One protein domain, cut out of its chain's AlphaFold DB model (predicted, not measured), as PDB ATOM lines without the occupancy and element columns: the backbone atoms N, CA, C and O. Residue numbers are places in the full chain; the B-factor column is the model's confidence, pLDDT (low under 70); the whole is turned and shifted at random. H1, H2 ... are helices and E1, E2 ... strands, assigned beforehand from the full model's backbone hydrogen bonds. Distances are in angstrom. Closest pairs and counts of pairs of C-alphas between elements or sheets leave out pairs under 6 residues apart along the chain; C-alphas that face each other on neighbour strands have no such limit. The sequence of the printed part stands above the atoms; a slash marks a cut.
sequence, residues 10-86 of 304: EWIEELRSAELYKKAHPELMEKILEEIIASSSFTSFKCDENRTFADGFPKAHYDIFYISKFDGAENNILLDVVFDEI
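What this domain is: This is residues 10 to 86 of the 304 residues of an uncharacterized protein of Ignavibacteria bacterium (UniProt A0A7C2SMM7). A strongly twisted sheet of three antiparallel strands has one long helix, H3, over one face and no named helix over the other. Two short helices, H1 and H2, come before H3 and are set off from the sheet. The printed part has 77 residues, with three named helices and then three named strands in the order H1 H2 H3 E1 E2 E3; the sheet's order is E1 - E2 - E3, and the class is mixed, helices and strands. The whole is only just loose, close to compact, with a radius of gyration of the C-alphas of 14.1 A, and its outline is flat, spanning 42 by 38 by 18 A.

How they stand to each other: H1, residues 10 to 17, and H2, residues 19 to 22, are close but not clearly touching, with the C-alphas of Leu 15 and Tyr 21 the closest at 6.8 A. Neither is on the sheet, and both are apart from H3, residues 26 to 39. H3 is on the sheet of E1, residues 42 to 47, E2, residues 59 to 67, and E3, residues 74 to 82, at a height over the sheet of 9.1 A. It lies over E2 and runs along the strands, at 11 degrees to E2 on the local plane; these are two layers, a helix on one face of a sheet. The closest C-alphas of H3 and E1 are those of Ile 37 and Thr 43, 5.9 A apart. The strands form a meander, each the antiparallel neighbour of the one before. In the hairpin E1 and E2, N 46 and O 63 are within hydrogen-bond range at 2.8 A; in the hairpin E2 and E3, N 62 and O 79 are so at 2.8 A. In H1 and H3 every O i to N i+4 pair is within hydrogen-bond range, while H2 is too short for such a pair.

Where its parts are: H1 begins at C-alpha 10, (195.971, 335.220, 310.382), and is 10.4 A long; H2 measures 6.0 A. H3 starts at C-alpha 26, (199.084, 351.977, 324.396), and is 20.1 A long. E1 is 14.7 A long, and E2 and E3 are 26.3 A each. E3 ends at C-alpha 82, (192.526, 349.880, 331.250).

The domain as a whole: The C-alphas of Glu 19 and Asp 71, the two farthest apart, are 42.8 A from each other. The printed part has no cut. The link from E1 to E2, 11 residues, is long. The mean pLDDT of the printed part is 81.9, and residues 10 to 25 are under 70.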
ATOM      1  N   GLU A  10     194.718 335.688 309.786       54.66
ATOM      2  CA  GLU A  10     195.971 335.220 310.382       54.66
ATOM      3  C   GLU A  10     196.646 336.286 311.248       54.66
ATOM      4  O   GLU A  10     197.075 335.954 312.346       54.66
ATOM      5  N   TRP A  11     196.686 337.553 310.823       56.47
ATOM      6  CA  TRP A  11     197.299 338.627 311.616       56.47
ATOM      7  C   TRP A  11     196.552 338.877 312.933       56.47
ATOM      8  O   TRP A  11     197.167 339.022 313.989       56.47
ATOM      9  N   ILE A  12     195.214 338.863 312.892       52.91
ATOM     10  CA  ILE A  12     194.370 338.997 314.092       52.91
ATOM     11  C   ILE A  12     194.614 337.834 315.064       52.91
ATOM     12  O   ILE A  12     194.700 338.048 316.274       52.91
ATOM     13  N   GLU A  13     194.731 336.607 314.558       59.16
ATOM     14  CA  GLU A  13     195.011 335.430 315.388       59.16
ATOM     15  C   GLU A  13     196.452 335.423 315.928       59.16
ATOM     16  O   GLU A  13     196.670 335.081 317.091       59.16
ATOM     17  N   GLU A  14     197.429 335.889 315.147       61.38
ATOM     18  CA  GLU A  14     198.817 336.059 315.587       61.38
ATOM     19  C   GLU A  14     198.908 337.084 316.730       61.38
ATOM     20  O   GLU A  14     199.504 336.802 317.772       61.38
ATOM     21  N   LEU A  15     198.203 338.214 316.613       58.75
ATOM     22  CA  LEU A  15     198.077 339.207 317.683       58.75
ATOM     23  C   LEU A  15     197.423 338.656 318.949       58.75
ATOM     24  O   LEU A  15     197.924 338.902 320.044       58.75
ATOM     25  N   ARG A  16     196.325 337.902 318.817       54.28
ATOM     26  CA  ARG A  16     195.636 337.251 319.950       54.28
ATOM     27  C   ARG A  16     196.523 336.241 320.676       54.28
ATOM     28  O   ARG A  16     196.328 336.001 321.866       54.28
ATOM     29  N   SER A  17     197.476 335.643 319.963       58.75
ATOM     30  CA  SER A  17     198.411 334.654 320.505       58.75
ATOM     31  C   SER A  17     199.645 335.260 321.186       58.75
ATOM     32  O   SER A  17     200.342 334.556 321.919       58.75
ATOM     33  N   ALA A  18     199.917 336.554 320.982       56.12
ATOM     34  CA  ALA A  18     201.075 337.224 321.560       56.12
ATOM     35  C   ALA A  18     200.953 337.348 323.090       56.12
ATOM     36  O   ALA A  18     199.893 337.660 323.625       56.12
ATOM     37  N   GLU A  19     202.062 337.181 323.816       47.91
ATOM     38  CA  GLU A  19     202.099 337.329 325.281       47.91
ATOM     39  C   GLU A  19     201.659 338.736 325.739       47.91
ATOM     40  O   GLU A  19     200.994 338.886 326.764       47.91
ATOM     41  N   LEU A  20     201.922 339.747 324.900       44.06
ATOM     42  CA  LEU A  20     201.457 341.132 325.044       44.06
ATOM     43  C   LEU A  20     199.930 341.282 324.952       44.06
ATOM     44  O   LEU A  20     199.391 342.267 325.431       44.06
ATOM     45  N   TYR A  21     199.192 340.319 324.398       44.44
ATOM     46  CA  TYR A  21     197.727 340.377 324.370       44.44
ATOM     47  C   TYR A  21     197.112 340.274 325.777       44.44
ATOM     48  O   TYR A  21     196.002 340.748 326.008       44.44
ATOM     49  N   LYS A  22     197.842 339.696 326.748       42.47
ATOM     50  CA  LYS A  22     197.391 339.587 328.148       42.47
ATOM     51  C   LYS A  22     197.422 340.916 328.908       42.47
ATOM     52  O   LYS A  22     196.740 341.031 329.921       42.47
ATOM     53  N   LYS A  23     198.205 341.893 328.440       53.31
ATOM     54  CA  LYS A  23     198.273 343.261 328.971       53.31
ATOM     55  C   LYS A  23     198.312 344.210 327.792       53.31
ATOM     56  O   LYS A  23     199.355 344.360 327.166       53.31
ATOM     57  N   ALA A  24     197.176 344.827 327.475       58.75
ATOM     58  CA  ALA A  24     197.133 345.793 326.390       58.75
ATOM     59  C   ALA A  24     198.238 346.859 326.588       58.75
ATOM     60  O   ALA A  24     198.551 347.249 327.714       58.75
ATOM     61  N   HIS A  25     198.851 347.305 325.493       69.50
ATOM     62  CA  HIS A  25     199.882 348.343 325.493       69.50
ATOM     63  C   HIS A  25     199.374 349.538 324.677       69.50
ATOM     64  O   HIS A  25     198.785 349.302 323.618       69.50
ATOM     65  N   PRO A  26     199.607 350.795 325.093       73.25
ATOM     66  CA  PRO A  26     199.084 351.977 324.396       73.25
ATOM     67  C   PRO A  26     199.396 352.003 322.903       73.25
ATOM     68  O   PRO A  26     198.489 352.113 322.087       73.25
ATOM     69  N   GLU A  27     200.659 351.782 322.534       77.06
ATOM     70  CA  GLU A  27     201.075 351.764 321.124       77.06
ATOM     71  C   GLU A  27     200.390 350.657 320.311       77.06
ATOM     72  O   GLU A  27     200.139 350.817 319.118       77.06
ATOM     73  N   LEU A  28     200.102 349.510 320.935       80.19
ATOM     74  CA  LEU A  28     199.383 348.432 320.264       80.19
ATOM     75  C   LEU A  28     197.907 348.806 320.078       80.19
ATOM     76  O   LEU A  28     197.341 348.547 319.020       80.19
ATOM     77  N   MET A  29     197.300 349.434 321.087       85.75
ATOM     78  CA  MET A  29     195.924 349.921 321.015       85.75
ATOM     79  C   MET A  29     195.764 350.964 319.905       85.75
ATOM     80  O   MET A  29     194.840 350.865 319.105       85.75
ATOM     81  N   GLU A  30     196.686 351.920 319.800       88.75
ATOM     82  CA  GLU A  30     196.641 352.946 318.753       88.75
ATOM     83  C   GLU A  30     196.775 352.341 317.353       88.75
ATOM     84  O   GLU A  30     195.968 352.665 316.487       88.75
ATOM     85  N   LYS A  31     197.669 351.363 317.147       86.69
ATOM     86  CA  LYS A  31     197.747 350.615 315.876       86.69
ATOM     87  C   LYS A  31     196.442 349.893 315.534       86.69
ATOM     88  O   LYS A  31     196.022 349.895 314.383       86.69
ATOM     89  N   ILE A  32     195.778 349.290 316.523       87.62
ATOM     90  CA  ILE A  32     194.462 348.664 316.316       87.62
ATOM     91  C   ILE A  32     193.421 349.720 315.912       87.62
ATOM     92  O   ILE A  32     192.610 349.464 315.023       87.62
ATOM     93  N   LEU A  33     193.435 350.907 316.528       91.19
ATOM     94  CA  LEU A  33     192.521 351.996 316.167       91.19
ATOM     95  C   LEU A  33     192.791 352.553 314.763       91.19
ATOM     96  O   LEU A  33     191.834 352.826 314.039       91.19
ATOM     97  N   GLU A  34     194.058 352.687 314.360       92.00
ATOM     98  CA  GLU A  34     194.441 353.065 312.992       92.00
ATOM     99  C   GLU A  34     193.854 352.087 311.963       92.00
ATOM    100  O   GLU A  34     193.237 352.512 310.985       92.00
ATOM    101  N   GLU A  35     193.967 350.782 312.223       85.62
ATOM    102  CA  GLU A  35     193.412 349.737 311.353       85.62
ATOM    103  C   GLU A  35     191.875 349.752 311.325       85.62
ATOM    104  O   GLU A  35     191.255 349.601 310.266       85.62
ATOM    105  N   ILE A  36     191.229 349.997 312.470       89.62
ATOM    106  CA  ILE A  36     189.771 350.169 312.543       89.62
ATOM    107  C   ILE A  36     189.327 351.373 311.705       89.62
ATOM    108  O   ILE A  36     188.345 351.264 310.974       89.62
ATOM    109  N   ILE A  37     190.022 352.511 311.764       92.94
ATOM    110  CA  ILE A  37     189.685 353.684 310.938       92.94
ATOM    111  C   ILE A  37     189.846 353.371 309.452       92.94
ATOM    112  O   ILE A  37     188.949 353.675 308.669       92.94
ATOM    113  N   ALA A  38     190.945 352.723 309.059       90.12
ATOM    114  CA  ALA A  38     191.219 352.406 307.659       90.12
ATOM    115  C   ALA A  38     190.168 351.473 307.022       90.12
ATOM    116  O   ALA A  38     189.978 351.501 305.805       90.12
ATOM    117  N   SER A  39     189.480 350.660 307.830       85.12
ATOM    118  CA  SER A  39     188.577 349.593 307.375       85.12
ATOM    119  C   SER A  39     187.098 349.782 307.750       85.12
ATOM    120  O   SER A  39     186.279 348.907 307.459       85.12
ATOM    121  N   SER A  40     186.716 350.903 308.375       89.12
ATOM    122  CA  SER A  40     185.354 351.110 308.895       89.12
ATOM    123  C   SER A  40     184.756 352.480 308.538       89.12
ATOM    124  O   SER A  40     185.196 353.156 307.615       89.12
ATOM    125  N   SER A  41     183.671 352.866 309.225       90.31
ATOM    126  CA  SER A  41     183.024 354.182 309.078       90.31
ATOM    127  C   SER A  41     183.556 355.241 310.056       90.31
ATOM    128  O   SER A  41     183.041 356.360 310.065       90.31
ATOM    129  N   PHE A  42     184.541 354.899 310.890       95.62
ATOM    130  CA  PHE A  42     185.230 355.866 311.746       95.62
ATOM    131  C   PHE A  42     186.179 356.739 310.915       95.62
ATOM    132  O   PHE A  42     186.754 356.275 309.935       95.62
ATOM    133  N   THR A  43     186.326 358.011 311.284       96.00
ATOM    134  CA  THR A  43     187.107 359.001 310.519       96.00
ATOM    135  C   THR A  43     188.480 359.269 311.116       96.00
ATOM    136  O   THR A  43     189.445 359.461 310.382       96.00
ATOM    137  N   SER A  44     188.576 359.314 312.443       96.56
ATOM    138  CA  SER A  44     189.821 359.548 313.175       96.56
ATOM    139  C   SER A  44     189.677 359.102 314.633       96.56
ATOM    140  O   SER A  44     188.566 358.827 315.092       96.56
ATOM    141  N   PHE A  45     190.784 359.047 315.374       96.06
ATOM    142  CA  PHE A  45     190.751 358.994 316.833       96.06
ATOM    143  C   PHE A  45     191.671 360.061 317.422       96.06
ATOM    144  O   PHE A  45     192.605 360.527 316.767       96.06
ATOM    145  N   LYS A  46     191.418 360.437 318.674       94.88
ATOM    146  CA  LYS A  46     192.283 361.314 319.460       94.88
ATOM    147  C   LYS A  46     192.467 360.739 320.857       94.88
ATOM    148  O   LYS A  46     191.486 360.423 321.521       94.88
ATOM    149  N   CYS A  47     193.712 360.641 321.307       91.44
ATOM    150  CA  CYS A  47     194.032 360.338 322.699       91.44
ATOM    151  C   CYS A  47     193.881 361.608 323.557       91.44
ATOM    152  O   CYS A  47     194.389 362.674 323.197       91.44
ATOM    153  N   ASP A  48     193.179 361.518 324.687       89.88
ATOM    154  CA  ASP A  48     193.160 362.578 325.697       89.88
ATOM    155  C   ASP A  48     194.377 362.420 326.614       89.88
ATOM    156  O   ASP A  48     194.334 361.723 327.633       89.88
ATOM    157  N   GLU A  49     195.479 363.066 326.233       84.12
ATOM    158  CA  GLU A  49     196.759 363.019 326.951       84.12
ATOM    159  C   GLU A  49     196.666 363.533 328.395       84.12
ATOM    160  O   GLU A  49     197.445 363.110 329.242       84.12
ATOM    161  N   ASN A  50     195.705 364.412 328.714       82.81
ATOM    162  CA  ASN A  50     195.579 364.961 330.071       82.81
ATOM    163  C   ASN A  50     194.983 363.951 331.052       82.81
ATOM    164  O   ASN A  50     195.214 364.038 332.258       82.81
ATOM    165  N   ARG A  51     194.146 363.037 330.553       78.88
ATOM    166  CA  ARG A  51     193.465 362.026 331.372       78.88
ATOM    167  C   ARG A  51     194.149 360.669 331.294       78.88
ATOM    168  O   ARG A  51     194.017 359.870 332.218       78.88
ATOM    169  N   THR A  52     194.828 360.401 330.187       79.62
ATOM    170  CA  THR A  52     195.531 359.146 329.944       79.62
ATOM    171  C   THR A  52     196.724 359.024 330.887       79.62
ATOM    172  O   THR A  52     197.554 359.921 330.968       79.62
ATOM    173  N   PHE A  53     196.781 357.925 331.638       79.94
ATOM    174  CA  PHE A  53     197.782 357.677 332.682       79.94
ATOM    175  C   PHE A  53     197.850 358.728 333.798       79.94
ATOM    176  O   PHE A  53     198.841 358.799 334.532       79.94
ATOM    177  N   ALA A  54     196.788 359.523 333.964       76.25
ATOM    178  CA  ALA A  54     196.703 360.500 335.041       76.25
ATOM    179  C   ALA A  54     196.843 359.807 336.407       76.25
ATOM    180  O   ALA A  54     196.259 358.749 336.651       76.25
ATOM    181  N   ASP A  55     197.651 360.404 337.285       76.38
ATOM    182  CA  ASP A  55     197.939 359.910 338.637       76.38
ATOM    183  C   ASP A  55     198.481 358.464 338.698       76.38
ATOM    184  O   ASP A  55     198.389 357.799 339.727       76.38
ATOM    185  N   GLY A  56     199.070 357.963 337.601       71.44
ATOM    186  CA  GLY A  56     199.623 356.607 337.523       71.44
ATOM    187  C   GLY A  56     198.575 355.501 337.364       71.44
ATOM    188  O   GLY A  56     198.924 354.323 337.411       71.44
ATOM    189  N   PHE A  57     197.304 355.853 337.155       78.81
ATOM    190  CA  PHE A  57     196.249 354.891 336.852       78.81
ATOM    191  C   PHE A  57     196.442 354.358 335.421       78.81
ATOM    192  O   PHE A  57     196.510 355.173 334.500       78.81
ATOM    193  N   PRO A  58     196.535 353.033 335.181       86.12
ATOM    194  CA  PRO A  58     196.895 352.476 333.876       86.12
ATOM    195  C   PRO A  58     195.724 352.526 332.887       86.12
ATOM    196  O   PRO A  58     195.266 351.502 332.396       86.12
ATOM    197  N   LYS A  59     195.193 353.716 332.603       87.56
ATOM    198  CA  LYS A  59     194.014 353.918 331.765       87.56
ATOM    199  C   LYS A  59     194.267 354.974 330.699       87.56
ATOM    200  O   LYS A  59     194.708 356.071 331.031       87.56
ATOM    201  N   ALA A  60     193.921 354.671 329.451       89.00
ATOM    202  CA  ALA A  60     193.829 355.662 328.381       89.00
ATOM    203  C   ALA A  60     192.382 355.986 328.021       89.00
ATOM    204  O   ALA A  60     191.463 355.182 328.212       89.00
ATOM    205  N   HIS A  61     192.220 357.190 327.488       92.06
ATOM    206  CA  HIS A  61     190.959 357.746 327.035       92.06
ATOM    207  C   HIS A  61     191.096 358.160 325.573       92.06
ATOM    208  O   HIS A  61     191.935 359.000 325.248       92.06
ATOM    209  N   TYR A  62     190.259 357.595 324.710       93.94
ATOM    210  CA  TYR A  62     190.233 357.898 323.285       93.94
ATOM    211  C   TYR A  62     188.860 358.423 322.869       93.94
ATOM    212  O   TYR A  62     187.829 357.846 323.212       93.94
ATOM    213  N   ASP A  63     188.854 359.489 322.079       96.00
ATOM    214  CA  ASP A  63     187.713 359.893 321.265       96.00
ATOM    215  C   ASP A  63     187.833 359.218 319.900       96.00
ATOM    216  O   ASP A  63     188.839 359.406 319.222       96.00
ATOM    217  N   ILE A  64     186.824 358.455 319.476       96.94
ATOM    218  CA  ILE A  64     186.762 357.847 318.141       96.94
ATOM    219  C   ILE A  64     185.669 358.553 317.343       96.94
ATOM    220  O   ILE A  64     184.485 358.443 317.668       96.94
ATOM    221  N   PHE A  65     186.060 359.289 316.309       97.56
ATOM    222  CA  PHE A  65     185.177 360.155 315.535       97.56
ATOM    223  C   PHE A  65     184.505 359.407 314.383       97.56
ATOM    224  O   PHE A  65     185.090 358.513 313.770       97.56
ATOM    225  N   TYR A  66     183.265 359.779 314.080       96.44
ATOM    226  CA  TYR A  66     182.491 359.277 312.949       96.44
ATOM    227  C   TYR A  66     181.530 360.348 312.425       96.44
ATOM    228  O   TYR A  66     181.093 361.233 313.161       96.44
ATOM    229  N   ILE A  67     181.140 360.228 311.156       96.94
ATOM    230  CA  ILE A  67     180.049 361.027 310.586       96.94
ATOM    231  C   ILE A  67     178.745 360.250 310.731       96.94
ATOM    232  O   ILE A  67     178.587 359.151 310.191       96.94
ATOM    233  N   SER A  68     177.793 360.819 311.464       94.19
ATOM    234  CA  SER A  68     176.469 360.234 311.638       94.19
ATOM    235  C   SER A  68     175.733 360.176 310.300       94.19
ATOM    236  O   SER A  68     175.539 361.183 309.621       94.19
ATOM    237  N   LYS A  69     175.262 358.983 309.921       90.12
ATOM    238  CA  LYS A  69     174.433 358.803 308.716       90.12
ATOM    239  C   LYS A  69     173.006 359.335 308.881       90.12
ATOM    240  O   LYS A  69     172.269 359.373 307.901       90.12
ATOM    241  N   PHE A  70     172.605 359.695 310.099       90.31
ATOM    242  CA  PHE A  70     171.262 360.189 310.388       90.31
ATOM    243  C   PHE A  70     171.120 361.683 310.068       90.31
ATOM    244  O   PHE A  70     170.157 362.082 309.422       90.31
ATOM    245  N   ASP A  71     172.089 362.495 310.486       95.12
ATOM    246  CA  ASP A  71     172.056 363.961 310.394       95.12
ATOM    247  C   ASP A  71     173.292 364.568 309.705       95.12
ATOM    248  O   ASP A  71     173.332 365.774 309.472       95.12
ATOM    249  N   GLY A  72     174.290 363.754 309.343       94.69
ATOM    250  CA  GLY A  72     175.527 364.203 308.701       94.69
ATOM    251  C   GLY A  72     176.502 364.914 309.642       94.69
ATOM    252  O   GLY A  72     177.527 365.408 309.173       94.69
ATOM    253  N   ALA A  73     176.206 364.982 310.942       96.56
ATOM    254  CA  ALA A  73     177.070 365.630 311.918       96.56
ATOM    255  C   ALA A  73     178.250 364.728 312.305       96.56
ATOM    256  O   ALA A  73     178.102 363.509 312.448       96.56
ATOM    257  N   GLU A  74     179.419 365.336 312.513       96.31
ATOM    258  CA  GLU A  74     180.537 364.648 313.153       96.31
ATOM    259  C   GLU A  74     180.248 364.480 314.646       96.31
ATOM    260  O   GLU A  74     179.894 365.432 315.340       96.31
ATOM    261  N   ASN A  75     180.390 363.249 315.122       96.12
ATOM    262  CA  ASN A  75     180.234 362.865 316.515       96.12
ATOM    263  C   ASN A  75     181.392 361.947 316.917       96.12
ATOM    264  O   ASN A  75     182.147 361.466 316.074       96.12
ATOM    265  N   ASN A  76     181.519 361.670 318.211       95.75
ATOM    266  CA  ASN A  76     182.518 360.759 318.754       95.75
ATOM    267  C   ASN A  76     181.896 359.701 319.671       95.75
ATOM    268  O   ASN A  76     180.848 359.906 320.287       95.75
ATOM    269  N   ILE A  77     182.570 358.559 319.766       94.62
ATOM    270  CA  ILE A  77     182.377 357.551 320.809       94.62
ATOM    271  C   ILE A  77     183.607 357.586 321.713       94.62
ATOM    272  O   ILE A  77     184.735 357.653 321.231       94.62
ATOM    273  N   LEU A  78     183.382 357.522 323.024       95.06
ATOM    274  CA  LEU A  78     184.452 357.414 324.009       95.06
ATOM    275  C   LEU A  78     184.877 355.952 324.159       95.06
ATOM    276  O   LEU A  78     184.037 355.095 324.444       95.06
ATOM    277  N   LEU A  79     186.174 355.687 324.020       93.94
ATOM    278  CA  LEU A  79     186.796 354.411 324.346       93.94
ATOM    279  C   LEU A  79     187.759 354.597 325.520       93.94
ATOM    280  O   LEU A  79     188.787 355.263 325.421       93.94
ATOM    281  N   ASP A  80     187.424 353.946 326.623       92.69
ATOM    282  CA  ASP A  80     188.224 353.893 327.836       92.69
ATOM    283  C   ASP A  80     188.909 352.519 327.913       92.69
ATOM    284  O   ASP A  80     188.220 351.500 327.967       92.69
ATOM    285  N   VAL A  81     190.244 352.480 327.949       90.44
ATOM    286  CA  VAL A  81     191.021 351.226 327.995       90.44
ATOM    287  C   VAL A  81     191.852 351.187 329.266       90.44
ATOM    288  O   VAL A  81     192.655 352.087 329.490       90.44
ATOM    289  N   VAL A  82     191.668 350.153 330.088       88.81
ATOM    290  CA  VAL A  82     192.526 349.880 331.250       88.81
ATOM    291  C   VAL A  82     193.566 348.836 330.845       88.81
ATOM    292  O   VAL A  82     193.220 347.739 330.415       88.81
ATOM    293  N   PHE A  83     194.838 349.200 330.957       85.81
ATOM    294  CA  PHE A  83     196.004 348.405 330.592       85.81
ATOM    295  C   PHE A  83     196.497 347.582 331.784       85.81
ATOM    296  O   PHE A  83     197.607 347.770 332.277       85.81
ATOM    297  N   ASP A  84     195.643 346.680 332.259       84.31
ATOM    298  CA  ASP A  84     195.969 345.760 333.345       84.31
ATOM    299  C   ASP A  84     195.309 344.392 333.124       84.31
ATOM    300  O   ASP A  84     194.572 344.180 332.157       84.31
ATOM    301  N   GLU A  85     195.604 343.447 334.011       85.31
ATOM    302  CA  GLU A  85     194.957 342.145 334.040       85.31
ATOM    303  C   GLU A  85     193.462 342.301 334.298       85.31
ATOM    304  O   GLU A  85     193.017 343.116 335.107       85.31
ATOM    305  N   ILE A  86     192.672 341.487 333.602       89.75
ATOM    306  CA  ILE A  86     191.222 341.477 333.748       89.75
ATOM    307  C   ILE A  86     190.890 340.968 335.161       89.75
ATOM    308  O   ILE A  86     191.154 339.798 335.450       89.75
TER     309      ILE A  86